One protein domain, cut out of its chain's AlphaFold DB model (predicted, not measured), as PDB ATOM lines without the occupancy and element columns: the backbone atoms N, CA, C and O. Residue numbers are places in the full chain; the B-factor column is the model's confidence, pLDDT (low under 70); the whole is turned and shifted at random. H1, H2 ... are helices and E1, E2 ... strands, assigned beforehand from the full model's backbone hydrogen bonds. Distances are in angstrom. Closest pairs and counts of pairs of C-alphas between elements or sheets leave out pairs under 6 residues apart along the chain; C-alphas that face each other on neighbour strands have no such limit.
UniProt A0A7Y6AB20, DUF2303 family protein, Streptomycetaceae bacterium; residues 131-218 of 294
ATOM      1  N   LYS A 131     108.424 137.011  75.885       90.94
ATOM      2  CA  LYS A 131     109.880 137.088  75.683       90.94
ATOM      3  C   LYS A 131     110.662 136.527  76.871       90.94
ATOM      4  O   LYS A 131     111.646 135.823  76.663       90.94
ATOM      5  N   ARG A 132     110.235 136.814  78.109       93.19
ATOM      6  CA  ARG A 132     110.873 136.295  79.333       93.19
ATOM      7  C   ARG A 132     110.860 134.769  79.364       93.19
ATOM      8  O   ARG A 132     111.906 134.162  79.583       93.19
ATOM      9  N   TRP A 133     109.701 134.161  79.121       92.94
ATOM     10  CA  TRP A 133     109.536 132.707  79.169       92.94
ATOM     11  C   TRP A 133     110.226 132.000  78.001       92.94
ATOM     12  O   TRP A 133     111.018 131.088  78.225       92.94
ATOM     13  N   THR A 134     110.014 132.458  76.766       89.62
ATOM     14  CA  THR A 134     110.669 131.866  75.582       89.62
ATOM     15  C   THR A 134     112.184 132.072  75.585       89.62
ATOM     16  O   THR A 134     112.924 131.191  75.161       89.62
ATOM     17  N   GLY A 135     112.670 133.186  76.138       90.00
ATOM     18  CA  GLY A 135     114.099 133.449  76.300       90.00
ATOM     19  C   GLY A 135     114.797 132.532  77.308       90.00
ATOM     20  O   GLY A 135     116.018 132.420  77.256       90.00
ATOM     21  N   ARG A 136     114.052 131.878  78.209       89.81
ATOM     22  CA  ARG A 136     114.564 130.870  79.157       89.81
ATOM     23  C   ARG A 136     114.246 129.436  78.739       89.81
ATOM     24  O   ARG A 136     114.753 128.506  79.366       89.81
ATOM     25  N   ASP A 137     113.449 129.245  77.690       88.12
ATOM     26  CA  ASP A 137     113.114 127.912  77.200       88.12
ATOM     27  C   ASP A 137     114.372 127.168  76.740       88.12
ATOM     28  O   ASP A 137     115.266 127.729  76.103       88.12
ATOM     29  N   ARG A 138     114.452 125.882  77.100       86.19
ATOM     30  CA  ARG A 138     115.583 124.982  76.802       86.19
ATOM     31  C   ARG A 138     116.955 125.478  77.281       86.19
ATOM     32  O   ARG A 138     117.975 124.942  76.848       86.19
ATOM     33  N   GLN A 139     117.008 126.447  78.195       89.56
ATOM     34  CA  GLN A 139     118.256 126.909  78.797       89.56
ATOM     35  C   GLN A 139     118.515 126.231  80.139       89.56
ATOM     36  O   GLN A 139     117.633 126.111  80.987       89.56
ATOM     37  N   LEU A 140     119.766 125.825  80.355       89.12
ATOM     38  CA  LEU A 140     120.223 125.385  81.667       89.12
ATOM     39  C   LEU A 140     120.459 126.614  82.544       89.12
ATOM     40  O   LEU A 140     121.287 127.466  82.225       89.12
ATOM     41  N   ILE A 141     119.745 126.687  83.659       88.50
ATOM     42  CA  ILE A 141     119.847 127.766  84.642       88.50
ATOM     43  C   ILE A 141     120.157 127.182  86.016       88.50
ATOM     44  O   ILE A 141     119.823 126.030  86.311       88.50
ATOM     45  N   ARG A 142     120.839 127.958  86.862       90.88
ATOM     46  CA  ARG A 142     121.144 127.520  88.228       90.88
ATOM     47  C   ARG A 142     119.865 127.524  89.056       90.88
ATOM     48  O   ARG A 142     118.961 128.310  88.807       90.88
ATOM     49  N   GLN A 143     119.822 126.682  90.082       86.75
ATOM     50  CA  GLN A 143     118.649 126.535  90.949       86.75
ATOM     51  C   GLN A 143     118.229 127.859  91.605       86.75
ATOM     52  O   GLN A 143     117.043 128.148  91.655       86.75
ATOM     53  N   ALA A 144     119.189 128.669  92.069       90.06
ATOM     54  CA  ALA A 144     118.904 129.995  92.626       90.06
ATOM     55  C   ALA A 144     118.281 130.927  91.573       90.06
ATOM     56  O   ALA A 144     117.199 131.452  91.792       90.06
ATOM     57  N   ASP A 145     118.898 131.016  90.389       91.88
ATOM     58  CA  ASP A 145     118.383 131.841  89.288       91.88
ATOM     59  C   ASP A 145     116.990 131.365  88.818       91.88
ATOM     60  O   ASP A 145     116.174 132.165  88.371       91.88
ATOM     61  N   PHE A 146     116.706 130.058  88.909       91.00
ATOM     62  CA  PHE A 146     115.384 129.509  88.610       91.00
ATOM     63  C   PHE A 146     114.354 129.848  89.687       91.00
ATOM     64  O   PHE A 146     113.229 130.186  89.337       91.00
ATOM     65  N   ALA A 147     114.719 129.788  90.972       92.19
ATOM     66  CA  ALA A 147     113.834 130.218  92.052       92.19
ATOM     67  C   ALA A 147     113.452 131.694  91.889       92.19
ATOM     68  O   ALA A 147     112.264 132.002  91.863       92.19
ATOM     69  N   ASP A 148     114.437 132.567  91.671       94.25
ATOM     70  CA  ASP A 148     114.207 133.994  91.428       94.25
ATOM     71  C   ASP A 148     113.310 134.199  90.197       94.25
ATOM     72  O   ASP A 148     112.341 134.952  90.235       94.25
ATOM     73  N   PHE A 149     113.550 133.446  89.118       94.38
ATOM     74  CA  PHE A 149     112.713 133.507  87.922       94.38
ATOM     75  C   PHE A 149     111.265 133.059  88.177       94.38
ATOM     76  O   PHE A 149     110.335 133.670  87.656       94.38
ATOM     77  N   ILE A 150     111.027 132.008  88.961       94.00
ATOM     78  CA  ILE A 150     109.662 131.594  89.315       94.00
ATOM     79  C   ILE A 150     108.999 132.627  90.239       94.00
ATOM     80  O   ILE A 150     107.798 132.867  90.108       94.00
ATOM     81  N   ASP A 151     109.763 133.258  91.134       93.31
ATOM     82  CA  ASP A 151     109.290 134.298  92.053       93.31
ATOM     83  C   ASP A 151     108.855 135.578  91.316       93.31
ATOM     84  O   ASP A 151     107.733 136.062  91.485       93.31
ATOM     85  N   ASP A 152     109.686 136.066  90.396       95.06
ATOM     86  CA  ASP A 152     109.393 137.259  89.596       95.06
ATOM     87  C   ASP A 152     108.174 137.070  88.675       95.06
ATOM     88  O   ASP A 152     107.505 138.035  88.297       95.06
ATOM     89  N   ASN A 153     107.866 135.819  88.312       94.00
ATOM     90  CA  ASN A 153     106.865 135.478  87.302       94.00
ATOM     91  C   ASN A 153     105.699 134.641  87.857       94.00
ATOM     92  O   ASN A 153     104.985 133.995  87.091       94.00
ATOM     93  N   ARG A 154     105.448 134.666  89.177       93.31
ATOM     94  CA  ARG A 154     104.373 133.871  89.816       93.31
ATOM     95  C   ARG A 154     103.000 134.076  89.182       93.31
ATOM     96  O   ARG A 154     102.227 133.129  89.084       93.31
ATOM     97  N   ALA A 155     102.692 135.310  88.780       90.44
ATOM     98  CA  ALA A 155     101.401 135.673  88.195       90.44
ATOM     99  C   ALA A 155     101.156 135.013  86.826       90.44
ATOM    100  O   ALA A 155     100.002 134.817  86.444       90.44
ATOM    101  N   ASP A 156     102.230 134.647  86.124       93.00
ATOM    102  CA  ASP A 156     102.180 134.027  84.803       93.00
ATOM    103  C   ASP A 156     101.905 132.514  84.898       93.00
ATOM    104  O   ASP A 156     101.538 131.890  83.904       93.00
ATOM    105  N   ILE A 157     102.076 131.899  86.073       92.12
ATOM    106  CA  ILE A 157     102.033 130.444  86.252       92.12
ATOM    107  C   ILE A 157     100.640 129.998  86.699       92.12
ATOM    108  O   ILE A 157     100.112 130.443  87.718       92.12
ATOM    109  N   ARG A 158     100.054 129.050  85.961       91.56
ATOM    110  CA  ARG A 158      98.774 128.426  86.313       91.56
ATOM    111  C   ARG A 158      98.958 127.131  87.082       91.56
ATOM    112  O   ARG A 158      98.328 126.968  88.126       91.56
ATOM    113  N   LYS A 159      99.750 126.202  86.536       90.38
ATOM    114  CA  LYS A 159      99.966 124.864  87.102       90.38
ATOM    115  C   LYS A 159     101.332 124.295  86.717       90.38
ATOM    116  O   LYS A 159     101.712 124.423  85.559       90.38
ATOM    117  N   PRO A 160     102.012 123.573  87.621       91.19
ATOM    118  CA  PRO A 160     101.810 123.585  89.081       91.19
ATOM    119  C   PRO A 160     101.928 125.007  89.653       91.19
ATOM    120  O   PRO A 160     102.374 125.910  88.949       91.19
ATOM    121  N   SER A 161     101.471 125.245  90.886       92.56
ATOM    122  CA  SER A 161     101.521 126.606  91.424       92.56
ATOM    123  C   SER A 161     102.973 127.059  91.598       92.56
ATOM    124  O   SER A 161     103.880 126.250  91.796       92.56
ATOM    125  N   ALA A 162     103.209 128.370  91.554       92.44
ATOM    126  CA  ALA A 162     104.557 128.890  91.752       92.44
ATOM    127  C   ALA A 162     105.122 128.553  93.147       92.44
ATOM    128  O   ALA A 162     106.330 128.416  93.301       92.44
ATOM    129  N   ALA A 163     104.258 128.380  94.155       93.00
ATOM    130  CA  ALA A 163     104.666 127.920  95.481       93.00
ATOM    131  C   ALA A 163     105.199 126.480  95.437       93.00
ATOM    132  O   ALA A 163     106.313 126.246  95.899       93.00
ATOM    133  N   ASP A 164     104.466 125.563  94.795       92.25
ATOM    134  CA  ASP A 164     104.887 124.161  94.641       92.25
ATOM    135  C   ASP A 164     106.217 124.061  93.875       92.25
ATOM    136  O   ASP A 164     107.087 123.255  94.195       92.25
ATOM    137  N   MET A 165     106.398 124.917  92.861       91.75
ATOM    138  CA  MET A 165     107.644 124.983  92.096       91.75
ATOM    139  C   MET A 165     108.825 125.455  92.947       91.75
ATOM    140  O   MET A 165     109.917 124.908  92.823       91.75
ATOM    141  N   LEU A 166     108.638 126.447  93.816       92.06
ATOM    142  CA  LEU A 166     109.710 126.923  94.694       92.06
ATOM    143  C   LEU A 166     110.045 125.926  95.799       92.06
ATOM    144  O   LEU A 166     111.220 125.740  96.106       92.06
ATOM    145  N   GLU A 167     109.036 125.254  96.353       90.75
ATOM    146  CA  GLU A 167     109.236 124.150  97.292       90.75
ATOM    147  C   GLU A 167     110.078 123.045  96.640       90.75
ATOM    148  O   GLU A 167     111.079 122.602  97.206       90.75
ATOM    149  N   LEU A 168     109.766 122.683  95.391       89.06
ATOM    150  CA  LEU A 168     110.554 121.732  94.611       89.06
ATOM    151  C   LEU A 168     112.017 122.181  94.442       89.06
ATOM    152  O   LEU A 168     112.934 121.376  94.625       89.06
ATOM    153  N   VAL A 169     112.259 123.456  94.126       88.81
ATOM    154  CA  VAL A 169     113.626 123.995  94.013       88.81
ATOM    155  C   VAL A 169     114.366 123.926  95.348       88.81
ATOM    156  O   VAL A 169     115.530 123.521  95.384       88.81
ATOM    157  N   GLN A 170     113.696 124.257  96.452       87.06
ATOM    158  CA  GLN A 170     114.275 124.192  97.792       87.06
ATOM    159  C   GLN A 170     114.617 122.753  98.212       87.06
ATOM    160  O   GLN A 170     115.677 122.511  98.802       87.06
ATOM    161  N   HIS A 171     113.779 121.779  97.852       83.50
ATOM    162  CA  HIS A 171     114.077 120.360  98.049       83.50
ATOM    163  C   HIS A 171     115.371 119.941  97.335       83.50
ATOM    164  O   HIS A 171     116.212 119.273  97.940       83.50
ATOM    165  N   PHE A 172     115.582 120.382  96.090       81.00
ATOM    166  CA  PHE A 172     116.815 120.091  95.351       81.00
ATOM    167  C   PHE A 172     118.057 120.771  95.931       81.00
ATOM    168  O   PHE A 172     119.133 120.177  95.905       81.00
ATOM    169  N   GLN A 173     117.925 121.984  96.472       79.38
ATOM    170  CA  GLN A 173     119.033 122.671  97.146       79.38
ATOM    171  C   GLN A 173     119.444 121.971  98.445       79.38
ATOM    172  O   GLN A 173     120.622 121.942  98.794       79.38
ATOM    173  N   THR A 174     118.477 121.398  99.162       74.81
ATOM    174  CA  THR A 174     118.723 120.718 100.439       74.81
ATOM    175  C   THR A 174     119.427 119.369 100.229       74.81
ATOM    176  O   THR A 174     120.311 118.997 100.997       74.81
ATOM    177  N   GLN A 175     119.107 118.661  99.143       68.19
ATOM    178  CA  GLN A 175     119.597 117.311  98.829       68.19
ATOM    179  C   GLN A 175     121.001 117.292  98.189       68.19
ATOM    180  O   GLN A 175     121.210 116.753  97.105       68.19
ATOM    181  N   THR A 176     121.999 117.867  98.859       64.25
ATOM    182  CA  THR A 176     123.370 118.018  98.320       64.25
ATOM    183  C   THR A 176     124.223 116.740  98.331       64.25
ATOM    184  O   THR A 176     125.199 116.668  97.585       64.25
ATOM    185  N   ARG A 177     123.871 115.717  99.128       67.50
ATOM    186  CA  ARG A 177     124.569 114.412  99.208       67.50
ATOM    187  C   ARG A 177     123.623 113.240  98.959       67.50
ATOM    188  O   ARG A 177     123.378 112.407  99.831       67.50
ATOM    189  N   VAL A 178     123.060 113.192  97.756       72.25
ATOM    190  CA  VAL A 178     122.155 112.115  97.349       72.25
ATOM    191  C   VAL A 178     122.697 111.368  96.139       72.25
ATOM    192  O   VAL A 178     123.185 111.967  95.182       72.25
ATOM    193  N   THR A 179     122.569 110.043  96.164       73.56
ATOM    194  CA  THR A 179     122.768 109.208  94.979       73.56
ATOM    195  C   THR A 179     121.409 108.949  94.348       73.56
ATOM    196  O   THR A 179     120.533 108.325  94.954       73.56
ATOM    197  N   PHE A 180     121.214 109.438  93.126       75.50
ATOM    198  CA  PHE A 180     120.012 109.166  92.346       75.50
ATOM    199  C   PHE A 180     120.064 107.731  91.817       75.50
ATOM    200  O   PHE A 180     120.929 107.385  91.017       75.50
ATOM    201  N   ASN A 181     119.132 106.896  92.273       76.81
ATOM    202  CA  ASN A 181     119.100 105.473  91.939       76.81
ATOM    203  C   ASN A 181     118.317 105.207  90.652       76.81
ATOM    204  O   ASN A 181     118.648 104.295  89.897       76.81
ATOM    205  N   SER A 182     117.243 105.964  90.418       77.94
ATOM    206  CA  SER A 182     116.412 105.805  89.229       77.94
ATOM    207  C   SER A 182     115.565 107.042  88.941       77.94
ATOM    208  O   SER A 182     115.204 107.809  89.837       77.94
ATOM    209  N   ALA A 183     115.231 107.208  87.663       80.00
ATOM    210  CA  ALA A 183     114.257 108.171  87.176       80.00
ATOM    211  C   ALA A 183     113.200 107.420  86.358       80.00
ATOM    212  O   ALA A 183     113.550 106.658  85.456       80.00
ATOM    213  N   ALA A 184     111.920 107.624  86.663       83.31
ATOM    214  CA  ALA A 184     110.807 107.029  85.926       83.31
ATOM    215  C   ALA A 184     109.836 108.117  85.461       83.31
ATOM    216  O   ALA A 184     109.471 109.000  86.237       83.31
ATOM    217  N   VAL A 185     109.402 108.053  84.201       84.38
ATOM    218  CA  VAL A 185     108.304 108.890  83.704       84.38
ATOM    219  C   VAL A 185     106.989 108.251  84.144       84.38
ATOM    220  O   VAL A 185     106.761 107.063  83.922       84.38
ATOM    221  N   LEU A 186     106.145 109.029  84.804       85.12
ATOM    222  CA  LEU A 186     104.838 108.620  85.289       85.12
ATOM    223  C   LEU A 186     103.783 108.769  84.186       85.12
ATOM    224  O   LEU A 186     103.958 109.520  83.230       85.12
ATOM    225  N   ALA A 187     102.646 108.087  84.343       80.19
ATOM    226  CA  ALA A 187     101.546 108.140  83.373       80.19
ATOM    227  C   ALA A 187     100.966 109.556  83.169       80.19
ATOM    228  O   ALA A 187     100.376 109.834  82.131       80.19
ATOM    229  N   ASN A 188     101.153 110.455  84.141       80.12
ATOM    230  CA  ASN A 188     100.762 111.865  84.069       80.12
ATOM    231  C   ASN A 188     101.832 112.770  83.420       80.12
ATOM    232  O   ASN A 188     101.682 113.986  83.441       80.12
ATOM    233  N   GLY A 189     102.921 112.205  82.887       80.69
ATOM    234  CA  GLY A 189     104.020 112.949  82.265       80.69
ATOM    235  C   GLY A 189     105.060 113.505  83.244       80.69
ATOM    236  O   GLY A 189     106.124 113.941  82.804       80.69
ATOM    237  N   ASN A 190     104.815 113.447  84.558       86.62
ATOM    238  CA  ASN A 190     105.800 113.846  85.566       86.62
ATOM    239  C   ASN A 190     106.963 112.857  85.622       86.62
ATOM    240  O   ASN A 190     106.835 111.681  85.277       86.62
ATOM    241  N   LYS A 191     108.112 113.315  86.112       86.62
ATOM    242  CA  LYS A 191     109.284 112.470  86.348       86.62
ATOM    243  C   LYS A 191     109.420 112.212  87.838       86.62
ATOM    244  O   LYS A 191     109.570 113.146  88.615       86.62
ATOM    245  N   ARG A 192     109.407 110.948  88.244       86.88
ATOM    246  CA  ARG A 192     109.729 110.544  89.613       86.88
ATOM    247  C   ARG A 192     111.213 110.226  89.704       86.88
ATOM    248  O   ARG A 192     111.696 109.362  88.975       86.88
ATOM    249  N   LEU A 193     111.917 110.906  90.599       84.94
ATOM    250  CA  LEU A 193     113.312 110.641  90.932       84.94
ATOM    251  C   LEU A 193     113.359 109.922  92.280       84.94
ATOM    252  O   LEU A 193     112.819 110.415  93.268       84.94
ATOM    253  N   VAL A 194     113.997 108.754  92.317       83.75
ATOM    254  CA  VAL A 194     114.235 107.992  93.549       83.75
ATOM    255  C   VAL A 194     115.704 108.132  93.912       83.75
ATOM    256  O   VAL A 194     116.578 107.821  93.101       83.75
ATOM    257  N   PHE A 195     115.985 108.570  95.133       81.94
ATOM    258  CA  PHE A 195     117.346 108.824  95.599       81.94
ATOM    259  C   PHE A 195     117.580 108.227  96.989       81.94
ATOM    260  O   PHE A 195     116.641 107.970  97.743       81.94
ATOM    261  N   THR A 196     118.844 107.969  97.306       79.44
ATOM    262  CA  THR A 196     119.287 107.614  98.657       79.44
ATOM    263  C   THR A 196     120.155 108.747  99.175       79.44
ATOM    264  O   THR A 196     121.118 109.131  98.511       79.44
ATOM    265  N   GLU A 197     119.811 109.278 100.338       77.19
ATOM    266  CA  GLU A 197     120.600 110.286 101.036       77.19
ATOM    267  C   GLU A 197     121.689 109.609 101.866       77.19
ATOM    268  O   GLU A 197     121.403 108.710 102.661       77.19
ATOM    269  N   GLU A 198     122.943 110.011 101.657       67.62
ATOM    270  CA  GLU A 198     124.063 109.528 102.460       67.62
ATOM    271  C   GLU A 198     124.103 110.289 103.788       67.62
ATOM    272  O   GLU A 198     124.341 111.496 103.831       67.62
ATOM    273  N   THR A 199     123.878 109.569 104.884       61.50
ATOM    274  CA  THR A 199     124.067 110.071 106.245       61.50
ATOM    275  C   THR A 199     125.352 109.494 106.834       61.50
ATOM    276  O   THR A 199     125.694 108.337 106.587       61.50
ATOM    277  N   ASP A 200     126.038 110.265 107.683       60.19
ATOM    278  CA  ASP A 200     127.269 109.829 108.371       60.19
ATOM    279  C   ASP A 200     127.053 108.590 109.280       60.19
ATOM    280  O   ASP A 200     128.008 107.988 109.770       60.19
ATOM    281  N   ALA A 201     125.798 108.163 109.478       57.66
ATOM    282  CA  ALA A 201     125.381 107.009 110.270       57.66
ATOM    283  C   ALA A 201     124.935 105.797 109.417       57.66
ATOM    284  O   ALA A 201     123.972 105.124 109.769       57.66
ATOM    285  N   GLY A 202     125.609 105.502 108.298       52.66
ATOM    286  CA  GLY A 202     125.668 104.176 107.641       52.66
ATOM    287  C   GLY A 202     124.388 103.584 107.013       52.66
ATOM    288  O   GLY A 202     124.492 102.729 106.135       52.66
ATOM    289  N   ALA A 203     123.193 104.026 107.403       56.38
ATOM    290  CA  ALA A 203     121.915 103.632 106.822       56.38
ATOM    291  C   ALA A 203     121.304 104.843 106.105       56.38
ATOM    292  O   ALA A 203     120.625 105.669 106.715       56.38
ATOM    293  N   GLY A 204     121.579 104.961 104.805       62.72
ATOM    294  CA  GLY A 204     121.048 106.046 103.985       62.72
ATOM    295  C   GLY A 204     119.519 106.008 103.883       62.72
ATOM    296  O   GLY A 204     118.918 104.941 103.721       62.72
ATOM    297  N   ALA A 205     118.880 107.174 103.977       69.44
ATOM    298  CA  ALA A 205     117.430 107.302 103.879       69.44
ATOM    299  C   ALA A 205     117.001 107.305 102.404       69.44
ATOM    300  O   ALA A 205     117.549 108.043 101.587       69.44
ATOM    301  N   LYS A 206     116.019 106.470 102.043       76.38
ATOM    302  CA  LYS A 206     115.442 106.473 100.691       76.38
ATOM    303  C   LYS A 206     114.378 107.559 100.591       76.38
ATOM    304  O   LYS A 206     113.416 107.545 101.356       76.38
ATOM    305  N   GLY A 207     114.536 108.447  99.620       79.25
ATOM    306  CA  GLY A 207     113.583 109.495  99.287       79.25
ATOM    307  C   GLY A 207     113.074 109.367  97.855       79.25
ATOM    308  O   GLY A 207     113.681 108.718  96.997       79.25
ATOM    309  N   GLN A 208     111.930 109.990  97.598       83.38
ATOM    310  CA  GLN A 208     111.388 110.156  96.255       83.38
ATOM    311  C   GLN A 208     110.930 111.598  96.075       83.38
ATOM    312  O   GLN A 208     110.370 112.186  96.999       83.38
ATOM    313  N   ILE A 209     111.157 112.152  94.890       85.56
ATOM    314  CA  ILE A 209     110.689 113.482  94.511       85.56
ATOM    315  C   ILE A 209     110.033 113.416  93.137       85.56
ATOM    316  O   ILE A 209     110.528 112.745  92.229       85.56
ATOM    317  N   GLU A 210     108.883 114.067  92.992       86.62
ATOM    318  CA  GLU A 210     108.199 114.187  91.709       86.62
ATOM    319  C   GLU A 210     108.480 115.556  91.103       86.62
ATOM    320  O   GLU A 210     108.239 116.590  91.717       86.62
ATOM    321  N   VAL A 211     108.990 115.543  89.877       88.19
ATOM    322  CA  VAL A 211     109.274 116.727  89.077       88.19
ATOM    323  C   VAL A 211     108.179 116.858  88.018       88.19
ATOM    324  O   VAL A 211     107.996 115.926  87.222       88.19
ATOM    325  N   PRO A 212     107.457 117.986  87.977       88.12
ATOM    326  CA  PRO A 212     106.484 118.284  86.937       88.12
ATOM    327  C   PRO A 212     107.103 118.163  85.543       88.12
ATOM    328  O   PRO A 212     108.183 118.692  85.281       88.12
ATOM    329  N   GLY A 213     106.430 117.444  84.644       85.06
ATOM    330  CA  GLY A 213     106.896 117.289  83.261       85.06
ATOM    331  C   GLY A 213     106.597 118.500  82.375       85.06
ATOM    332  O   GLY A 213     107.224 118.664  81.331       85.06
ATOM    333  N   GLN A 214     105.627 119.323  82.781       87.81
ATOM    334  CA  GLN A 214     105.123 120.477  82.042       87.81
ATOM    335  C   GLN A 214     104.735 121.599  83.009       87.81
ATOM    336  O   GLN A 214     104.413 121.348  84.172       87.81
ATOM    337  N   LEU A 215     104.754 122.826  82.494       88.31
ATOM    338  CA  LEU A 215     104.304 124.034  83.173       88.31
ATOM    339  C   LEU A 215     103.225 124.692  82.306       88.31
ATOM    340  O   LEU A 215     103.455 124.982  81.135       88.31
ATOM    341  N   GLU A 216     102.050 124.917  82.879       90.19
ATOM    342  CA  GLU A 216     100.964 125.672  82.267       90.19
ATOM    343  C   GLU A 216     101.113 127.152  82.627       90.19
ATOM    344  O   GLU A 216     101.083 127.526  83.807       90.19
ATOM    345  N   LEU A 217     101.229 127.995  81.604       89.81
ATOM    346  CA  LEU A 217     101.348 129.445  81.727       89.81
ATOM    347  C   LEU A 217     100.063 130.138  81.267       89.81
ATOM    348  O   LEU A 217      99.359 129.650  80.384       89.81
ATOM    349  N   VAL A 218      99.766 131.296  81.850       89.19
ATOM    350  CA  VAL A 218      98.672 132.187  81.442       89.19
ATOM    351  C   VAL A 218      99.291 133.514  81.059       89.19
ATOM    352  O   VAL A 218      99.318 134.469  81.830       89.19
TER     353      VAL A 218
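AT A GLANCE: This is residues 131 to 218 of the 294 residues of the protein "DUF2303 family protein" of Streptomycetaceae bacterium (UniProt A0A7Y6AB20). Three long antiparallel strands, E2, E3 and E4, form a narrow, strongly twisted ribbon in one half of an elongated domain; in the other half H2 and H3 lie side by side, running opposite ways, and H3 only grazes the ribbon. After E4 the last stretch runs back to the helical half, where residues 216 to 217 pair with the short strand E1, and the small helix H1 lies off to the side. The printed part has 88 residues, with three named helices and four named strands in the order H1 H2 E1 H3 E2 E3 E4, of mixed class; the sheet's order is E2 - E3 - E4, all antiparallel. It is only just loose, close to compact, with a radius of gyration of the C-alphas of 14.8 A, and spans 48 by 29 by 21 A.

HOW THE PARTS SIT: Look first at the sheet of E2, residues 178 to 185, E3, residues 191 to 197, and E4, residues 205 to 211. It is a meander, each strand the antiparallel neighbour of the one before, and E2 bends by 59 degrees at residue 181. E2 and E3 form a hairpin, at 161 degrees between directions; find N 181 and O 194 at 2.8 A and N 192 and O 184 at 2.8 A. E3 and E4 form a hairpin too, at 157 degrees, with N 193 and O 209 at 2.8 A. H3, residues 162 to 174, only grazes the sheet with its residues 165 to 172; its closest C-alphas to E4 are those of Leu 168 and Val 211, 7.6 A apart. H3 touches H2, residues 143 to 152, closest at the C-alphas of Ala 147 and Leu 166, 5.9 A, with a shallow tilt of 17 degrees, opposite ways. E1, residues 157 to 159, pairs with no named strand, but is antiparallel to residues 216 to 217; it meets H3 only through their link. H1, residues 131 to 136, touches no helix and is apart from H2. In H1, H2 and H3 every O i to N i+4 pair is within hydrogen-bond range.

IN THESE COORDINATES: Find C-alpha 131 at (109.880, 137.088, 75.683), where H1 begins; it is 8.5 A long. H2 covers 14.2 A, E1 6.0 A and H3 18.5 A, from C-alpha 162 at (104.557, 128.890, 91.752). E2 spans 19.7 A, E3 18.7 A and E4 19.4 A, ending at C-alpha 211, (109.274, 116.727, 89.077).

THE WHOLE: The C-alphas of Lys 131 and Gly 202, the two farthest apart, are 48.5 A from each other. The printed part has no cut, and no link is long. Expect low confidence, pLDDT under 70, at residues 175 to 177 and 198 to 205; the mean of the printed part is 84.0.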